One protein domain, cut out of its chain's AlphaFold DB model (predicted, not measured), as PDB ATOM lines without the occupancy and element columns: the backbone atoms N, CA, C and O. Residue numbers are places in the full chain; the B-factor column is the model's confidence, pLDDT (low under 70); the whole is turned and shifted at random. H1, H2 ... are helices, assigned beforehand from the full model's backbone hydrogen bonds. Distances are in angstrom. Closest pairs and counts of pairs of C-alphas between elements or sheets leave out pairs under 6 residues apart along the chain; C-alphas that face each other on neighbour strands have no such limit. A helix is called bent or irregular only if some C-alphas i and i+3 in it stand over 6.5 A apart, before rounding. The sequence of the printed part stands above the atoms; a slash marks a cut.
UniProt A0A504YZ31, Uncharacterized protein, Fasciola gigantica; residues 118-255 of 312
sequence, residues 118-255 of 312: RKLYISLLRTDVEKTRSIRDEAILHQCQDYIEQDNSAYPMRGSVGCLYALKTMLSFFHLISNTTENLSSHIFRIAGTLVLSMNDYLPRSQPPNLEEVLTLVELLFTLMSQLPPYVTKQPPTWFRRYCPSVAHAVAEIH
ATOM      1  N   ARG A 118     371.932 445.156 314.367       65.44
ATOM      2  CA  ARG A 118     373.000 444.179 314.153       65.44
ATOM      3  C   ARG A 118     372.759 443.252 312.953       65.44
ATOM      4  O   ARG A 118     373.622 443.132 312.088       65.44
ATOM      5  N   LYS A 119     371.582 442.622 312.852       65.50
ATOM      6  CA  LYS A 119     371.197 441.762 311.714       65.50
ATOM      7  C   LYS A 119     371.149 442.551 310.409       65.50
ATOM      8  O   LYS A 119     371.592 442.035 309.387       65.50
ATOM      9  N   LEU A 120     370.659 443.792 310.443       73.06
ATOM     10  CA  LEU A 120     370.660 444.669 309.270       73.06
ATOM     11  C   LEU A 120     372.091 444.981 308.813       73.06
ATOM     12  O   LEU A 120     372.409 444.767 307.646       73.06
ATOM     13  N   TYR A 121     372.959 445.415 309.728       72.31
ATOM     14  CA  TYR A 121     374.355 445.729 309.425       72.31
ATOM     15  C   TYR A 121     375.101 444.519 308.847       72.31
ATOM     16  O   TYR A 121     375.703 444.611 307.780       72.31
ATOM     17  N   ILE A 122     374.981 443.350 309.490       72.31
ATOM     18  CA  ILE A 122     375.585 442.097 309.013       72.31
ATOM     19  C   ILE A 122     375.028 441.701 307.640       72.31
ATOM     20  O   ILE A 122     375.785 441.281 306.766       72.31
ATOM     21  N   SER A 123     373.715 441.824 307.424       70.62
ATOM     22  CA  SER A 123     373.092 441.503 306.134       70.62
ATOM     23  C   SER A 123     373.617 442.395 305.010       70.62
ATOM     24  O   SER A 123     373.843 441.912 303.898       70.62
ATOM     25  N   LEU A 124     373.808 443.686 305.286       72.19
ATOM     26  CA  LEU A 124     374.357 444.634 304.323       72.19
ATOM     27  C   LEU A 124     375.825 444.310 304.031       72.19
ATOM     28  O   LEU A 124     376.148 444.108 302.863       72.19
ATOM     29  N   LEU A 125     376.658 444.111 305.061       75.75
ATOM     30  CA  LEU A 125     378.063 443.705 304.905       75.75
ATOM     31  C   LEU A 125     378.235 442.434 304.070       75.75
ATOM     32  O   LEU A 125     379.118 442.372 303.221       75.75
ATOM     33  N   ARG A 126     377.401 441.415 304.313       71.88
ATOM     34  CA  ARG A 126     377.445 440.143 303.568       71.88
ATOM     35  C   ARG A 126     377.115 440.312 302.093       71.88
ATOM     36  O   ARG A 126     377.541 439.495 301.284       71.88
ATOM     37  N   THR A 127     376.310 441.317 301.763       72.56
ATOM     38  CA  THR A 127     375.925 441.586 300.381       72.56
ATOM     39  C   THR A 127     377.002 442.404 299.684       72.56
ATOM     40  O   THR A 127     377.417 442.052 298.587       72.56
ATOM     41  N   ASP A 128     377.401 443.513 300.305       63.94
ATOM     42  CA  ASP A 128     378.387 444.457 299.793       63.94
ATOM     43  C   ASP A 128     378.789 445.423 300.919       63.94
ATOM     44  O   ASP A 128     377.931 446.063 301.534       63.94
ATOM     45  N   VAL A 129     380.090 445.555 301.176       75.38
ATOM     46  CA  VAL A 129     380.619 446.456 302.209       75.38
ATOM     47  C   VAL A 129     380.200 447.903 301.945       75.38
ATOM     48  O   VAL A 129     379.865 448.618 302.892       75.38
ATOM     49  N   GLU A 130     380.120 448.327 300.683       75.75
ATOM     50  CA  GLU A 130     379.727 449.696 300.327       75.75
ATOM     51  C   GLU A 130     378.283 450.007 300.739       75.75
ATOM     52  O   GLU A 130     377.955 451.148 301.052       75.75
ATOM     53  N   LYS A 131     377.420 448.991 300.872       75.50
ATOM     54  CA  LYS A 131     376.039 449.166 301.354       75.50
ATOM     55  C   LYS A 131     375.935 449.446 302.848       75.50
ATOM     56  O   LYS A 131     374.828 449.645 303.336       75.50
ATOM     57  N   THR A 132     377.045 449.438 303.580       74.94
ATOM     58  CA  THR A 132     377.090 449.902 304.977       74.94
ATOM     59  C   THR A 132     377.608 451.321 305.123       74.94
ATOM     60  O   THR A 132     377.569 451.870 306.225       74.94
ATOM     61  N   ARG A 133     378.073 451.917 304.023       84.19
ATOM     62  CA  ARG A 133     378.658 453.247 304.021       84.19
ATOM     63  C   ARG A 133     377.634 454.289 303.615       84.19
ATOM     64  O   ARG A 133     376.797 454.091 302.738       84.19
ATOM     65  N   SER A 134     377.738 455.429 304.271       91.31
ATOM     66  CA  SER A 134     377.069 456.651 303.873       91.31
ATOM     67  C   SER A 134     377.574 457.134 302.511       91.31
ATOM     68  O   SER A 134     378.754 457.027 302.187       91.31
ATOM     69  N   ILE A 135     376.707 457.817 301.764       87.50
ATOM     70  CA  ILE A 135     377.112 458.622 300.600       87.50
ATOM     71  C   ILE A 135     378.110 459.748 300.951       87.50
ATOM     72  O   ILE A 135     378.742 460.311 300.062       87.50
ATOM     73  N   ARG A 136     378.248 460.097 302.237       90.25
ATOM     74  CA  ARG A 136     379.163 461.111 302.784       90.25
ATOM     75  C   ARG A 136     380.284 460.494 303.626       90.25
ATOM     76  O   ARG A 136     380.838 461.188 304.473       90.25
ATOM     77  N   ASP A 137     380.620 459.220 303.420       91.50
ATOM     78  CA  ASP A 137     381.593 458.474 304.239       91.50
ATOM     79  C   ASP A 137     382.937 459.205 304.435       91.50
ATOM     80  O   ASP A 137     383.442 459.286 305.555       91.50
ATOM     81  N   GLU A 138     383.476 459.821 303.378       93.44
ATOM     82  CA  GLU A 138     384.718 460.613 303.447       93.44
ATOM     83  C   GLU A 138     384.548 461.930 304.219       93.44
ATOM     84  O   GLU A 138     385.382 462.295 305.046       93.44
ATOM     85  N   ALA A 139     383.431 462.635 304.029       93.12
ATOM     86  CA  ALA A 139     383.150 463.849 304.796       93.12
ATOM     87  C   ALA A 139     382.938 463.543 306.290       93.12
ATOM     88  O   ALA A 139     383.329 464.335 307.147       93.12
ATOM     89  N   ILE A 140     382.343 462.387 306.607       95.19
ATOM     90  CA  ILE A 140     382.183 461.898 307.980       95.19
ATOM     91  C   ILE A 140     383.546 461.550 308.582       95.19
ATOM     92  O   ILE A 140     383.784 461.889 309.738       95.19
ATOM     93  N   LEU A 141     384.456 460.932 307.819       95.75
ATOM     94  CA  LEU A 141     385.825 460.675 308.273       95.75
ATOM     95  C   LEU A 141     386.540 461.976 308.661       95.75
ATOM     96  O   LEU A 141     387.090 462.051 309.759       95.75
ATOM     97  N   HIS A 142     386.476 463.010 307.821       95.56
ATOM     98  CA  HIS A 142     387.062 464.313 308.149       95.56
ATOM     99  C   HIS A 142     386.436 464.941 309.401       95.56
ATOM    100  O   HIS A 142     387.159 465.376 310.289       95.56
ATOM    101  N   GLN A 143     385.109 464.885 309.550       95.12
ATOM    102  CA  GLN A 143     384.446 465.375 310.767       95.12
ATOM    103  C   GLN A 143     384.834 464.572 312.021       95.12
ATOM    104  O   GLN A 143     384.913 465.140 313.107       95.12
ATOM    105  N   CYS A 144     385.108 463.268 311.893       95.75
ATOM    106  CA  CYS A 144     385.632 462.463 313.001       95.75
ATOM    107  C   CYS A 144     387.042 462.914 313.402       95.75
ATOM    108  O   CYS A 144     387.329 462.997 314.594       95.75
ATOM    109  N   GLN A 145     387.907 463.204 312.424       95.62
ATOM    110  CA  GLN A 145     389.255 463.724 312.673       95.62
ATOM    111  C   GLN A 145     389.186 465.085 313.368       95.62
ATOM    112  O   GLN A 145     389.784 465.252 314.427       95.62
ATOM    113  N   ASP A 146     388.386 466.009 312.832       93.94
ATOM    114  CA  ASP A 146     388.185 467.334 313.421       93.94
ATOM    115  C   ASP A 146     387.666 467.231 314.856       93.94
ATOM    116  O   ASP A 146     388.200 467.875 315.754       93.94
ATOM    117  N   TYR A 147     386.675 466.372 315.108       91.25
ATOM    118  CA  TYR A 147     386.161 466.134 316.455       91.25
ATOM    119  C   TYR A 147     387.245 465.617 317.415       91.25
ATOM    120  O   TYR A 147     387.371 466.140 318.519       91.25
ATOM    121  N   ILE A 148     388.044 464.625 317.005       91.00
ATOM    122  CA  ILE A 148     389.094 464.038 317.854       91.00
ATOM    123  C   ILE A 148     390.210 465.049 318.161       91.00
ATOM    124  O   ILE A 148     390.711 465.113 319.290       91.00
ATOM    125  N   GLU A 149     390.587 465.865 317.178       91.50
ATOM    126  CA  GLU A 149     391.663 466.845 317.330       91.50
ATOM    127  C   GLU A 149     391.220 468.125 318.046       91.50
ATOM    128  O   GLU A 149     392.017 468.730 318.761       91.50
ATOM    129  N   GLN A 150     389.958 468.537 317.911       86.50
ATOM    130  CA  GLN A 150     389.485 469.828 318.421       86.50
ATOM    131  C   GLN A 150     388.700 469.715 319.735       86.50
ATOM    132  O   GLN A 150     388.774 470.622 320.563       86.50
ATOM    133  N   ASP A 151     387.956 468.627 319.968       78.50
ATOM    134  CA  ASP A 151     387.125 468.491 321.167       78.50
ATOM    135  C   ASP A 151     387.947 467.953 322.353       78.50
ATOM    136  O   ASP A 151     388.560 466.884 322.297       78.50
ATOM    137  N   ASN A 152     387.949 468.689 323.468       72.75
ATOM    138  CA  ASN A 152     388.695 468.315 324.674       72.75
ATOM    139  C   ASN A 152     388.232 466.976 325.266       72.75
ATOM    140  O   ASN A 152     389.038 466.248 325.847       72.75
ATOM    141  N   SER A 153     386.950 466.629 325.107       71.88
ATOM    142  CA  SER A 153     386.419 465.342 325.578       71.88
ATOM    143  C   SER A 153     386.996 464.153 324.804       71.88
ATOM    144  O   SER A 153     387.061 463.044 325.333       71.88
ATOM    145  N   ALA A 154     387.481 464.390 323.582       76.00
ATOM    146  CA  ALA A 154     388.037 463.381 322.698       76.00
ATOM    147  C   ALA A 154     389.560 463.206 322.823       76.00
ATOM    148  O   ALA A 154     390.119 462.313 322.187       76.00
ATOM    149  N   TYR A 155     390.229 463.998 323.672       80.44
ATOM    150  CA  TYR A 155     391.686 463.966 323.850       80.44
ATOM    151  C   TYR A 155     392.283 462.550 324.008       80.44
ATOM    152  O   TYR A 155     393.281 462.263 323.345       80.44
ATOM    153  N   PRO A 156     391.695 461.620 324.796       82.19
ATOM    154  CA  PRO A 156     392.271 460.282 324.971       82.19
ATOM    155  C   PRO A 156     392.272 459.416 323.700       82.19
ATOM    156  O   PRO A 156     393.024 458.444 323.635       82.19
ATOM    157  N   MET A 157     391.456 459.768 322.700       86.31
ATOM    158  CA  MET A 157     391.346 459.059 321.422       86.31
ATOM    159  C   MET A 157     392.367 459.538 320.380       86.31
ATOM    160  O   MET A 157     392.503 458.910 319.327       86.31
ATOM    161  N   ARG A 158     393.090 460.640 320.634       92.25
ATOM    162  CA  ARG A 158     394.048 461.204 319.671       92.25
ATOM    163  C   ARG A 158     395.153 460.210 319.327       92.25
ATOM    164  O   ARG A 158     395.693 459.519 320.190       92.25
ATOM    165  N   GLY A 159     395.472 460.132 318.037       89.69
ATOM    166  CA  GLY A 159     396.440 459.178 317.493       89.69
ATOM    167  C   GLY A 159     395.980 457.712 317.474       89.69
ATOM    168  O   GLY A 159     396.745 456.858 317.034       89.69
ATOM    169  N   SER A 160     394.756 457.397 317.921       93.12
ATOM    170  CA  SER A 160     394.208 456.038 317.878       93.12
ATOM    171  C   SER A 160     393.460 455.784 316.568       93.12
ATOM    172  O   SER A 160     392.363 456.298 316.339       93.12
ATOM    173  N   VAL A 161     394.038 454.932 315.717       91.69
ATOM    174  CA  VAL A 161     393.421 454.460 314.468       91.69
ATOM    175  C   VAL A 161     392.115 453.721 314.772       91.69
ATOM    176  O   VAL A 161     391.105 453.977 314.118       91.69
ATOM    177  N   GLY A 162     392.089 452.858 315.792       87.69
ATOM    178  CA  GLY A 162     390.886 452.107 316.147       87.69
ATOM    179  C   GLY A 162     389.737 453.010 316.572       87.69
ATOM    180  O   GLY A 162     388.620 452.822 316.102       87.69
ATOM    181  N   CYS A 163     390.001 454.039 317.385       89.94
ATOM    182  CA  CYS A 163     388.963 454.991 317.796       89.94
ATOM    183  C   CYS A 163     388.422 455.801 316.611       89.94
ATOM    184  O   CYS A 163     387.208 455.932 316.465       89.94
ATOM    185  N   LEU A 164     389.304 456.290 315.730       94.75
ATOM    186  CA  LEU A 164     388.899 457.037 314.538       94.75
ATOM    187  C   LEU A 164     387.993 456.199 313.627       94.75
ATOM    188  O   LEU A 164     386.919 456.652 313.227       94.75
ATOM    189  N   TYR A 165     388.405 454.970 313.308       91.62
ATOM    190  CA  TYR A 165     387.644 454.108 312.402       91.62
ATOM    191  C   TYR A 165     386.398 453.503 313.055       91.62
ATOM    192  O   TYR A 165     385.408 453.286 312.355       91.62
ATOM    193  N   ALA A 166     386.392 453.293 314.374       88.25
ATOM    194  CA  ALA A 166     385.187 452.939 315.120       88.25
ATOM    195  C   ALA A 166     384.134 454.047 315.007       88.25
ATOM    196  O   ALA A 166     383.009 453.792 314.569       88.25
ATOM    197  N   LEU A 167     384.533 455.290 315.302       94.00
ATOM    198  CA  LEU A 167     383.661 456.457 315.222       94.00
ATOM    199  C   LEU A 167     383.138 456.671 313.796       94.00
ATOM    200  O   LEU A 167     381.927 456.777 313.599       94.00
ATOM    201  N   LYS A 168     384.030 456.639 312.792       96.00
ATOM    202  CA  LYS A 168     383.663 456.742 311.371       96.00
ATOM    203  C   LYS A 168     382.612 455.702 311.000       96.00
ATOM    204  O   LYS A 168     381.588 456.045 310.420       96.00
ATOM    205  N   THR A 169     382.857 454.435 311.328       91.69
ATOM    206  CA  THR A 169     382.007 453.327 310.877       91.69
ATOM    207  C   THR A 169     380.624 453.386 311.518       91.69
ATOM    208  O   THR A 169     379.621 453.242 310.817       91.69
ATOM    209  N   MET A 170     380.551 453.675 312.822       92.19
ATOM    210  CA  MET A 170     379.277 453.888 313.513       92.19
ATOM    211  C   MET A 170     378.475 455.024 312.880       92.19
ATOM    212  O   MET A 170     377.287 454.867 312.606       92.19
ATOM    213  N   LEU A 171     379.122 456.170 312.662       93.88
ATOM    214  CA  LEU A 171     378.467 457.384 312.189       93.88
ATOM    215  C   LEU A 171     378.087 457.305 310.712       93.88
ATOM    216  O   LEU A 171     377.021 457.780 310.333       93.88
ATOM    217  N   SER A 172     378.909 456.660 309.889       92.38
ATOM    218  CA  SER A 172     378.607 456.382 308.485       92.38
ATOM    219  C   SER A 172     377.371 455.496 308.359       92.38
ATOM    220  O   SER A 172     376.443 455.818 307.617       92.38
ATOM    221  N   PHE A 173     377.289 454.441 309.172       88.06
ATOM    222  CA  PHE A 173     376.110 453.589 309.188       88.06
ATOM    223  C   PHE A 173     374.882 454.290 309.779       88.06
ATOM    224  O   PHE A 173     373.782 454.170 309.243       88.06
ATOM    225  N   PHE A 174     375.057 455.071 310.848       87.00
ATOM    226  CA  PHE A 174     373.990 455.897 311.404       87.00
ATOM    227  C   PHE A 174     373.417 456.845 310.348       87.00
ATOM    228  O   PHE A 174     372.213 456.840 310.115       87.00
ATOM    229  N   HIS A 175     374.279 457.590 309.651       89.25
ATOM    230  CA  HIS A 175     373.904 458.505 308.572       89.25
ATOM    231  C   HIS A 175     373.140 457.796 307.449       89.25
ATOM    232  O   HIS A 175     372.079 458.271 307.037       89.25
ATOM    233  N   LEU A 176     373.633 456.630 307.017       84.75
ATOM    234  CA  LEU A 176     372.984 455.799 306.005       84.75
ATOM    235  C   LEU A 176     371.558 455.413 306.419       84.75
ATOM    236  O   LEU A 176     370.616 455.621 305.657       84.75
ATOM    237  N   ILE A 177     371.382 454.868 307.625       80.00
ATOM    238  CA  ILE A 177     370.060 454.445 308.107       80.00
ATOM    239  C   ILE A 177     369.157 455.656 308.355       80.00
ATOM    240  O   ILE A 177     367.946 455.574 308.131       80.00
ATOM    241  N   SER A 178     369.722 456.794 308.777       73.56
ATOM    242  CA  SER A 178     368.995 458.067 308.893       73.56
ATOM    243  C   SER A 178     368.503 458.579 307.552       73.56
ATOM    244  O   SER A 178     367.620 459.434 307.536       73.56
ATOM    245  N   ASN A 179     369.018 458.033 306.445       74.19
ATOM    246  CA  ASN A 179     368.666 458.417 305.087       74.19
ATOM    247  C   ASN A 179     368.738 459.942 304.904       74.19
ATOM    248  O   ASN A 179     367.890 460.554 304.253       74.19
ATOM    249  N   THR A 180     369.729 460.559 305.550       76.38
ATOM    250  CA  THR A 180     369.983 461.992 305.460       76.38
ATOM    251  C   THR A 180     371.000 462.263 304.363       76.38
ATOM    252  O   THR A 180     371.859 461.440 304.064       76.38
ATOM    253  N   THR A 181     370.898 463.424 303.728       78.25
ATOM    254  CA  THR A 181     371.868 463.907 302.735       78.25
ATOM    255  C   THR A 181     372.752 465.017 303.300       78.25
ATOM    256  O   THR A 181     373.738 465.417 302.674       78.25
ATOM    257  N   GLU A 182     372.435 465.498 304.500       82.38
ATOM    258  CA  GLU A 182     373.151 466.566 305.186       82.38
ATOM    259  C   GLU A 182     374.350 466.026 305.974       82.38
ATOM    260  O   GLU A 182     374.544 464.814 306.114       82.38
ATOM    261  N   ASN A 183     375.190 466.938 306.467       82.38
ATOM    262  CA  ASN A 183     376.238 466.580 307.416       82.38
ATOM    263  C   ASN A 183     375.619 466.146 308.748       82.38
ATOM    264  O   ASN A 183     374.571 466.647 309.157       82.38
ATOM    265  N   LEU A 184     376.307 465.245 309.447       84.25
ATOM    266  CA  LEU A 184     375.941 464.939 310.818       84.25
ATOM    267  C   LEU A 184     376.236 466.152 311.700       84.25
ATOM    268  O   LEU A 184     377.203 466.889 311.522       84.25
ATOM    269  N   SER A 185     375.361 466.369 312.663       78.88
ATOM    270  CA  SER A 185     375.484 467.453 313.621       78.88
ATOM    271  C   SER A 185     376.503 467.103 314.705       78.88
ATOM    272  O   SER A 185     376.630 465.948 315.114       78.88
ATOM    273  N   SER A 186     377.209 468.117 315.210       72.62
ATOM    274  CA  SER A 186     378.269 467.953 316.223       72.62
ATOM    275  C   SER A 186     377.836 467.185 317.481       72.62
ATOM    276  O   SER A 186     378.652 466.489 318.082       72.62
ATOM    277  N   HIS A 187     376.558 467.246 317.877       67.88
ATOM    278  CA  HIS A 187     376.057 466.489 319.032       67.88
ATOM    279  C   HIS A 187     376.038 464.974 318.789       67.88
ATOM    280  O   HIS A 187     376.288 464.215 319.720       67.88
ATOM    281  N   ILE A 188     375.822 464.522 317.550       78.00
ATOM    282  CA  ILE A 188     375.856 463.094 317.199       78.00
ATOM    283  C   ILE A 188     377.288 462.555 317.329       78.00
ATOM    284  O   ILE A 188     377.486 461.479 317.891       78.00
ATOM    285  N   PHE A 189     378.290 463.326 316.889       81.88
ATOM    286  CA  PHE A 189     379.707 462.978 317.072       81.88
ATOM    287  C   PHE A 189     380.080 462.860 318.543       81.88
ATOM    288  O   PHE A 189     380.775 461.926 318.920       81.88
ATOM    289  N   ARG A 190     379.575 463.761 319.385       72.38
ATOM    290  CA  ARG A 190     379.795 463.725 320.833       72.38
ATOM    291  C   ARG A 190     379.197 462.481 321.492       72.38
ATOM    292  O   ARG A 190     379.874 461.812 322.273       72.38
ATOM    293  N   ILE A 191     377.955 462.134 321.146       71.75
ATOM    294  CA  ILE A 191     377.281 460.929 321.659       71.75
ATOM    295  C   ILE A 191     378.035 459.667 321.223       71.75
ATOM    296  O   ILE A 191     378.384 458.832 322.055       71.75
ATOM    297  N   ALA A 192     378.341 459.536 319.929       82.19
ATOM    298  CA  ALA A 192     379.092 458.390 319.423       82.19
ATOM    299  C   ALA A 192     380.520 458.344 319.994       82.19
ATOM    300  O   ALA A 192     380.996 457.285 320.396       82.19
ATOM    301  N   GLY A 193     381.173 459.500 320.115       78.44
ATOM    302  CA  GLY A 193     382.500 459.654 320.701       78.44
ATOM    303  C   GLY A 193     382.554 459.231 322.164       78.44
ATOM    304  O   GLY A 193     383.542 458.645 322.583       78.44
ATOM    305  N   THR A 194     381.477 459.435 322.924       71.38
ATOM    306  CA  THR A 194     381.354 458.936 324.302       71.38
ATOM    307  C   THR A 194     381.381 457.409 324.370       71.38
ATOM    308  O   THR A 194     382.045 456.836 325.238       71.38
ATOM    309  N   LEU A 195     380.694 456.738 323.442       75.38
ATOM    310  CA  LEU A 195     380.693 455.275 323.364       75.38
ATOM    311  C   LEU A 195     382.082 454.744 322.991       75.38
ATOM    312  O   LEU A 195     382.592 453.846 323.658       75.38
ATOM    313  N   VAL A 196     382.721 455.347 321.982       81.88
ATOM    314  CA  VAL A 196     384.081 454.982 321.551       81.88
ATOM    315  C   VAL A 196     385.094 455.215 322.672       81.88
ATOM    316  O   VAL A 196     385.895 454.331 322.963       81.88
ATOM    317  N   LEU A 197     385.019 456.357 323.358       74.06
ATOM    318  CA  LEU A 197     385.889 456.679 324.487       74.06
ATOM    319  C   LEU A 197     385.732 455.674 325.635       74.06
ATOM    320  O   LEU A 197     386.719 455.282 326.250       74.06
ATOM    321  N   SER A 198     384.506 455.214 325.894       67.12
ATOM    322  CA  SER A 198     384.233 454.196 326.917       67.12
ATOM    323  C   SER A 198     384.828 452.825 326.561       67.12
ATOM    324  O   SER A 198     385.049 452.007 327.449       67.12
ATOM    325  N   MET A 199     385.115 452.583 325.277       71.44
ATOM    326  CA  MET A 199     385.802 451.386 324.780       71.44
ATOM    327  C   MET A 199     387.289 451.618 324.461       71.44
ATOM    328  O   MET A 199     387.943 450.706 323.963       71.44
ATOM    329  N   ASN A 200     387.849 452.797 324.754       75.00
ATOM    330  CA  ASN A 200     389.187 453.199 324.307       75.00
ATOM    331  C   ASN A 200     390.298 452.206 324.684       75.00
ATOM    332  O   ASN A 200     391.171 451.935 323.866       75.00
ATOM    333  N   ASP A 201     390.244 451.635 325.888       72.69
ATOM    334  CA  ASP A 201     391.260 450.686 326.371       72.69
ATOM    335  C   ASP A 201     391.156 449.301 325.710       72.69
ATOM    336  O   ASP A 201     392.094 448.507 325.773       72.69
ATOM    337  N   TYR A 202     390.024 449.014 325.065       74.38
ATOM    338  CA  TYR A 202     389.757 447.761 324.361       74.38
ATOM    339  C   TYR A 202     389.974 447.885 322.850       74.38
ATOM    340  O   TYR A 202     390.193 446.878 322.183       74.38
ATOM    341  N   LEU A 203     389.925 449.104 322.306       75.88
ATOM    342  CA  LEU A 203     390.101 449.348 320.880       75.88
ATOM    343  C   LEU A 203     391.589 449.355 320.490       75.88
ATOM    344  O   LEU A 203     392.427 449.934 321.188       75.88
ATOM    345  N   PRO A 204     391.947 448.771 319.334       77.81
ATOM    346  CA  PRO A 204     393.328 448.756 318.876       77.81
ATOM    347  C   PRO A 204     393.834 450.165 318.540       77.81
ATOM    348  O   PRO A 204     393.213 450.906 317.784       77.81
ATOM    349  N   ARG A 205     395.025 450.538 319.023       88.12
ATOM    350  CA  ARG A 205     395.581 451.875 318.740       88.12
ATOM    351  C   ARG A 205     396.084 452.067 317.311       88.12
ATOM    352  O   ARG A 205     395.975 453.167 316.783       88.12
ATOM    353  N   SER A 206     396.649 451.038 316.689       90.62
ATOM    354  CA  SER A 206     397.387 451.161 315.419       90.62
ATOM    355  C   SER A 206     396.681 450.554 314.206       90.62
ATOM    356  O   SER A 206     397.221 450.601 313.105       90.62
ATOM    357  N   GLN A 207     395.499 449.967 314.386       83.06
ATOM    358  CA  GLN A 207     394.735 449.327 313.316       83.06
ATOM    359  C   GLN A 207     393.236 449.607 313.486       83.06
ATOM    360  O   GLN A 207     392.820 449.973 314.586       83.06
ATOM    361  N   PRO A 208     392.422 449.460 312.426       86.00
ATOM    362  CA  PRO A 208     390.969 449.560 312.535       86.00
ATOM    363  C   PRO A 208     390.386 448.529 313.519       86.00
ATOM    364  O   PRO A 208     390.986 447.465 313.714       86.00
ATOM    365  N   PRO A 209     389.218 448.821 314.121       80.06
ATOM    366  CA  PRO A 209     388.529 447.878 314.994       80.06
ATOM    367  C   PRO A 209     388.085 446.629 314.231       80.06
ATOM    368  O   PRO A 209     387.827 446.673 313.024       80.06
ATOM    369  N   ASN A 210     387.967 445.510 314.942       79.50
ATOM    370  CA  ASN A 210     387.405 444.295 314.365       79.50
ATOM    371  C   ASN A 210     385.871 444.386 314.244       79.50
ATOM    372  O   ASN A 210     385.222 445.300 314.757       79.50
ATOM    373  N   LEU A 211     385.277 443.417 313.543       75.00
ATOM    374  CA  LEU A 211     383.840 443.413 313.279       75.00
ATOM    375  C   LEU A 211     383.001 443.386 314.565       75.00
ATOM    376  O   LEU A 211     381.991 444.075 314.635       75.00
ATOM    377  N   GLU A 212     383.406 442.623 315.581       70.62
ATOM    378  CA  GLU A 212     382.649 442.512 316.833       70.62
ATOM    379  C   GLU A 212     382.621 443.831 317.617       70.62
ATOM    380  O   GLU A 212     381.569 444.243 318.115       70.62
ATOM    381  N   GLU A 213     383.748 444.543 317.657       73.06
ATOM    382  CA  GLU A 213     383.852 445.884 318.245       73.06
ATOM    383  C   GLU A 213     382.939 446.886 317.523       73.06
ATOM    384  O   GLU A 213     382.180 447.614 318.166       73.06
ATOM    385  N   VAL A 214     382.947 446.882 316.184       76.62
ATOM    386  CA  VAL A 214     382.083 447.752 315.367       76.62
ATOM    387  C   VAL A 214     380.607 447.434 315.583       76.62
ATOM    388  O   VAL A 214     379.806 448.350 315.781       76.62
ATOM    389  N   LEU A 215     380.230 446.154 315.566       68.75
ATOM    390  CA  LEU A 215     378.846 445.726 315.774       68.75
ATOM    391  C   LEU A 215     378.327 446.159 317.146       68.75
ATOM    392  O   LEU A 215     377.218 446.686 317.236       68.75
ATOM    393  N   THR A 216     379.142 445.981 318.188       68.94
ATOM    394  CA  THR A 216     378.818 446.389 319.563       68.94
ATOM    395  C   THR A 216     378.542 447.885 319.634       68.94
ATOM    396  O   THR A 216     377.521 448.321 320.163       68.94
ATOM    397  N   LEU A 217     379.423 448.685 319.044       72.12
ATOM    398  CA  LEU A 217     379.302 450.133 319.049       72.12
ATOM    399  C   LEU A 217     378.110 450.649 318.228       72.12
ATOM    400  O   LEU A 217     377.412 451.562 318.666       72.12
ATOM    401  N   VAL A 218     377.846 450.061 317.057       77.19
ATOM    402  CA  VAL A 218     376.664 450.380 316.238       77.19
ATOM    403  C   VAL A 218     375.386 450.094 317.021       77.19
ATOM    404  O   VAL A 218     374.499 450.937 317.106       77.19
ATOM    405  N   GLU A 219     375.292 448.923 317.636       68.94
ATOM    406  CA  GLU A 219     374.124 448.524 318.414       68.94
ATOM    407  C   GLU A 219     373.893 449.431 319.627       68.94
ATOM    408  O   GLU A 219     372.766 449.885 319.856       68.94
ATOM    409  N   LEU A 220     374.964 449.775 320.345       63.72
ATOM    410  CA  LEU A 220     374.922 450.731 321.447       63.72
ATOM    411  C   LEU A 220     374.469 452.116 320.991       63.72
ATOM    412  O   LEU A 220     373.627 452.715 321.657       63.72
ATOM    413  N   LEU A 221     374.970 452.619 319.861       76.81
ATOM    414  CA  LEU A 221     374.574 453.929 319.344       76.81
ATOM    415  C   LEU A 221     373.077 453.975 319.051       76.81
ATOM    416  O   LEU A 221     372.390 454.878 319.520       76.81
ATOM    417  N   PHE A 222     372.554 453.004 318.306       72.19
ATOM    418  CA  PHE A 222     371.131 452.989 317.962       72.19
ATOM    419  C   PHE A 222     370.243 452.763 319.190       72.19
ATOM    420  O   PHE A 222     369.182 453.378 319.294       72.19
ATOM    421  N   THR A 223     370.688 451.941 320.141       62.53
ATOM    422  CA  THR A 223     369.973 451.724 321.405       62.53
ATOM    423  C   THR A 223     369.944 452.995 322.246       62.53
ATOM    424  O   THR A 223     368.875 453.424 322.674       62.53
ATOM    425  N   LEU A 224     371.089 453.649 322.436       59.97
ATOM    426  CA  LEU A 224     371.189 454.885 323.202       59.97
ATOM    427  C   LEU A 224     370.366 455.998 322.557       59.97
ATOM    428  O   LEU A 224     369.537 456.609 323.223       59.97
ATOM    429  N   MET A 225     370.531 456.218 321.251       64.81
ATOM    430  CA  MET A 225     369.769 457.234 320.526       64.81
ATOM    431  C   MET A 225     368.257 457.005 320.674       64.81
ATOM    432  O   MET A 225     367.513 457.971 320.762       64.81
ATOM    433  N   SER A 226     367.804 455.753 320.804       59.16
ATOM    434  CA  SER A 226     366.387 455.423 321.017       59.16
ATOM    435  C   SER A 226     365.795 455.774 322.359       59.16
ATOM    436  O   SER A 226     364.584 455.970 322.471       59.16
ATOM    437  N   GLN A 227     366.653 455.833 323.363       53.00
ATOM    438  CA  GLN A 227     366.283 456.184 324.722       53.00
ATOM    439  C   GLN A 227     366.502 457.672 324.977       53.00
ATOM    440  O   GLN A 227     365.851 458.245 325.850       53.00
ATOM    441  N   LEU A 228     367.397 458.304 324.210       51.62
ATOM    442  CA  LEU A 228     367.626 459.732 324.294       51.62
ATOM    443  C   LEU A 228     366.389 460.497 323.815       51.62
ATOM    444  O   LEU A 228     365.841 460.217 322.742       51.62
ATOM    445  N   PRO A 229     365.947 461.501 324.578       48.97
ATOM    446  CA  PRO A 229     364.776 462.256 324.190       48.97
ATOM    447  C   PRO A 229     364.943 463.004 322.848       48.97
ATOM    448  O   PRO A 229     366.058 463.374 322.462       48.97
ATOM    449  N   PRO A 230     363.840 463.290 322.128       50.62
ATOM    450  CA  PRO A 230     363.887 463.810 320.756       50.62
ATOM    451  C   PRO A 230     364.625 465.144 320.573       50.62
ATOM    452  O   PRO A 230     365.179 465.390 319.505       50.62
ATOM    453  N   TYR A 231     364.659 466.015 321.584       49.59
ATOM    454  CA  TYR A 231     365.390 467.288 321.508       49.59
ATOM    455  C   TYR A 231     366.912 467.104 321.641       49.59
ATOM    456  O   TYR A 231     367.650 467.909 321.081       49.59
ATOM    457  N   VAL A 232     367.389 466.037 322.304       50.31
ATOM    458  CA  VAL A 232     368.824 465.691 322.369       50.31
ATOM    459  C   VAL A 232     369.282 465.149 321.024       50.31
ATOM    460  O   VAL A 232     370.319 465.536 320.492       50.31
ATOM    461  N   THR A 233     368.492 464.245 320.446       53.84
ATOM    462  CA  THR A 233     368.851 463.586 319.188       53.84
ATOM    463  C   THR A 233     368.585 464.477 317.977       53.84
ATOM    464  O   THR A 233     369.234 464.309 316.942       53.84
ATOM    465  N   LYS A 234     367.659 465.438 318.107       53.34
ATOM    466  CA  LYS A 234     367.036 466.193 317.008       53.34
ATOM    467  C   LYS A 234     366.415 465.281 315.938       53.34
ATOM    468  O   LYS A 234     366.214 465.709 314.805       53.34
ATOM    469  N   GLN A 235     366.130 464.024 316.287       51.88
ATOM    470  CA  GLN A 235     365.533 463.037 315.392       51.88
ATOM    471  C   GLN A 235     364.035 462.888 315.689       51.88
ATOM    472  O   GLN A 235     363.619 462.987 316.848       51.88
ATOM    473  N   PRO A 236     363.196 462.618 314.672       40.84
ATOM    474  CA  PRO A 236     361.776 462.384 314.887       40.84
ATOM    475  C   PRO A 236     361.552 461.200 315.850       40.84
ATOM    476  O   PRO A 236     362.147 460.139 315.651       40.84
ATOM    477  N   PRO A 237     360.631 461.292 316.831       41.06
ATOM    478  CA  PRO A 237     360.320 460.188 317.755       41.06
ATOM    479  C   PRO A 237     359.875 458.892 317.053       41.06
ATOM    480  O   PRO A 237     359.945 457.797 317.609       41.06
ATOM    481  N   THR A 238     359.371 459.012 315.824       40.78
ATOM    482  CA  THR A 238     358.946 457.897 314.968       40.78
ATOM    483  C   THR A 238     360.115 457.060 314.454       40.78
ATOM    484  O   THR A 238     359.916 455.903 314.087       40.78
ATOM    485  N   TRP A 239     361.326 457.613 314.457       41.75
ATOM    486  CA  TRP A 239     362.530 456.972 313.943       41.75
ATOM    487  C   TRP A 239     363.013 455.850 314.874       41.75
ATOM    488  O   TRP A 239     363.268 454.729 314.434       41.75
ATOM    489  N   PHE A 240     362.979 456.095 316.185       45.75
ATOM    490  CA  PHE A 240     363.353 455.123 317.218       45.75
ATOM    491  C   PHE A 240     362.383 453.949 317.346       45.75
ATOM    492  O   PHE A 240     362.772 452.849 317.719       45.75
ATOM    493  N   ARG A 241     361.122 454.120 316.939       42.88
ATOM    494  CA  ARG A 241     360.153 453.014 316.922       42.88
ATOM    495  C   ARG A 241     360.450 451.946 315.865       42.88
ATOM    496  O   ARG A 241     359.947 450.836 315.993       42.88
ATOM    497  N   ARG A 242     361.226 452.265 314.820       39.94
ATOM    498  CA  ARG A 242     361.447 451.373 313.668       39.94
ATOM    499  C   ARG A 242     362.651 450.439 313.829       39.94
ATOM    500  O   ARG A 242     362.699 449.414 313.155       39.94
ATOM    501  N   TYR A 243     363.595 450.777 314.706       41.56
ATOM    502  CA  TYR A 243     364.899 450.104 314.783       41.56
ATOM    503  C   TYR A 243     365.269 449.601 316.183       41.56
ATOM    504  O   TYR A 243     366.351 449.046 316.353       41.56
ATOM    505  N   CYS A 244     364.400 449.765 317.185       42.78
ATOM    506  CA  CYS A 244     364.784 449.540 318.578       42.78
ATOM    507  C   CYS A 244     364.038 448.362 319.208       42.78
ATOM    508  O   CYS A 244     362.821 448.242 319.033       42.78
ATOM    509  N   PRO A 245     364.742 447.492 319.954       36.34
ATOM    510  CA  PRO A 245     364.090 446.489 320.777       36.34
ATOM    511  C   PRO A 245     363.319 447.178 321.909       36.34
ATOM    512  O   PRO A 245     363.710 448.239 322.400       36.34
ATOM    513  N   SER A 246     362.207 446.580 322.337       38.28
ATOM    514  CA  SER A 246     361.548 447.046 323.557       38.28
ATOM    515  C   SER A 246     362.434 446.722 324.763       38.28
ATOM    516  O   SER A 246     363.097 445.683 324.792       38.28
ATOM    517  N   VAL A 247     362.415 447.583 325.784       37.94
ATOM    518  CA  VAL A 247     363.128 447.354 327.058       37.94
ATOM    519  C   VAL A 247     362.754 445.992 327.666       37.94
ATOM    520  O   VAL A 247     363.595 445.316 328.244       37.94
ATOM    521  N   ALA A 248     361.511 445.543 327.465       35.53
ATOM    522  CA  ALA A 248     361.029 444.245 327.930       35.53
ATOM    523  C   ALA A 248     361.606 443.045 327.149       35.53
ATOM    524  O   ALA A 248     361.682 441.959 327.709       35.53
ATOM    525  N   HIS A 249     361.998 443.220 325.882       35.25
ATOM    526  CA  HIS A 249     362.626 442.163 325.076       35.25
ATOM    527  C   HIS A 249     364.107 441.985 325.402       35.25
ATOM    528  O   HIS A 249     364.543 440.848 325.510       35.25
ATOM    529  N   ALA A 250     364.840 443.082 325.625       34.16
ATOM    530  CA  ALA A 250     366.212 442.998 326.129       34.16
ATOM    531  C   ALA A 250     366.219 442.231 327.463       34.16
ATOM    532  O   ALA A 250     366.850 441.204 327.601       34.16
ATOM    533  N   VAL A 251     365.361 442.605 328.416       34.62
ATOM    534  CA  VAL A 251     365.336 441.979 329.753       34.62
ATOM    535  C   VAL A 251     364.896 440.498 329.773       34.62
ATOM    536  O   VAL A 251     365.232 439.778 330.716       34.62
ATOM    537  N   ALA A 252     364.176 440.010 328.759       36.44
ATOM    538  CA  ALA A 252     363.620 438.652 328.749       36.44
ATOM    539  C   ALA A 252     364.592 437.558 328.255       36.44
ATOM    540  O   ALA A 252     364.443 436.410 328.673       36.44
ATOM    541  N   GLU A 253     365.589 437.879 327.419       34.69
ATOM    542  CA  GLU A 253     366.534 436.890 326.852       34.69
ATOM    543  C   GLU A 253     367.837 436.719 327.679       34.69
ATOM    544  O   GLU A 253     368.583 435.771 327.459       34.69
ATOM    545  N   ILE A 254     368.071 437.553 328.707       39.50
ATOM    546  CA  ILE A 254     369.339 437.666 329.490       39.50
ATOM    547  C   ILE A 254     369.622 436.495 330.448       39.50
ATOM    548  O   ILE A 254     370.606 436.501 331.196       39.50
ATOM    549  N   HIS A 255     368.752 435.494 330.551       36.44
ATOM    550  CA  HIS A 255     368.967 434.470 331.570       36.44
ATOM    551  C   HIS A 255     370.079 433.498 331.148       36.44
ATOM    552  O   HIS A 255     369.853 432.569 330.383       36.44
TER     553      HIS A 255
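AT A GLANCE: This is residues 118 to 255 of the 312 residues of an uncharacterized protein of Fasciola gigantica (UniProt A0A504YZ31). Three helices, H5, H6 and H7, cross one another steeply to make the core of a compact helical body, their centres set in a triangle. H3 packs across H5 and turns a corner into short H4, which touches H6; H1 packs on H7, little H2 joins H1 to the side of H5, H9 packs on the last part of H7 with H8 near it, and residues 248 to 255, mostly in H10, stick out from the body. The printed part has 138 residues with ten named helices, H1 to H10 in order along the chain, and no named strand. The class is all helix, with 100 residues in named elements and the helix packing mostly crossed. The whole is compact, with a radius of gyration of the C-alphas of 14.7 A and spans of 39 by 33 by 31 A.

HOW THE PARTS SIT: H1, residues 118 to 127, touches H2, residues 129 to 132; their closest C-alphas, of Leu 124 and Lys 131, are 5.7 A apart. H1 also touches residues 215 to 219 of H7, residues 211 to 227, at a steep tilt of 46 degrees, opposite ways, closest at the C-alphas of Arg 118 and Glu 219, 6.2 A. H2 only just touches H5, residues 161 to 178, with 3 pairs of C-alphas within 8 A, the closest those of Thr 132 and Phe 173, 5.7 A. H3, residues 137 to 150, touches residues 164 to 172 of H5 at a steep tilt of 51 degrees, opposite ways, with the C-alphas of Leu 141 and Lys 168 closest at 5.5 A. H3 and H4, residues 152 to 157, touch only at the corner, with the C-alphas of Ile 148 and Ala 154 closest at 5.0 A. H4 touches H6, residues 186 to 198, at a steep tilt of 43 degrees, the same way, closest at Met 157 and Leu 197, C-alphas 6.7 A apart. H5 touches H6 at 47 degrees, steep and opposite ways, with the C-alphas of Cys 163 and Val 196 closest at 6.2 A. H5 touches H7 at 50 degrees, steep and the same way, with the C-alphas of Met 170 and Val 218 closest at 5.2 A. H6 touches H7 at 52 degrees, steep and opposite ways, with the C-alphas of Ala 192 and Leu 221 closest at 6.3 A. H8, residues 230 to 233, is close but not clearly touching H7, with the C-alphas of Met 225 and Thr 233 closest at 6.6 A. H9, residues 237 to 243, touches residues 222 to 226 of H7 at a shallow tilt of 32 degrees, opposite ways, closest at the C-alphas of Ser 226 and Phe 240, 4.9 A. H10, residues 247 to 253, touches no helix. In H1, H3, H5, H6 and H7 every O i to N i+4 pair is within hydrogen-bond range; H10 has 2 of 3, H4 has 0 of 2 with 2 of 3 O i to N i+3 pairs, H9 has 0 of 3 with 1 of 4, and H2 and H8 are too short for an i+4 pair.

IN THESE COORDINATES: H1 begins at C-alpha 118, (373.000, 444.179, 314.153), and is 14.3 A long. H3 is 19.8 A long, H5 25.3 A, H6 18.4 A and H7 24.5 A. H5, the longest by residues, runs from C-alpha 161 at (393.421, 454.460, 314.468) to C-alpha 178 at (368.995, 458.067, 308.893). H4 is irregular, with C-alphas 153 and 156 7.8 A apart. H10 ends at C-alpha 253, (366.534, 436.890, 326.852).

THE WHOLE: The two C-alphas farthest apart, of Gln 150 and His 255, are 42.9 A from each other. The printed part has no cut. The link from H6 to H7, residues 199 to 210, is long. The mean pLDDT of the printed part is 72.5; 42 residues are under 70, among them residues 223 to 255.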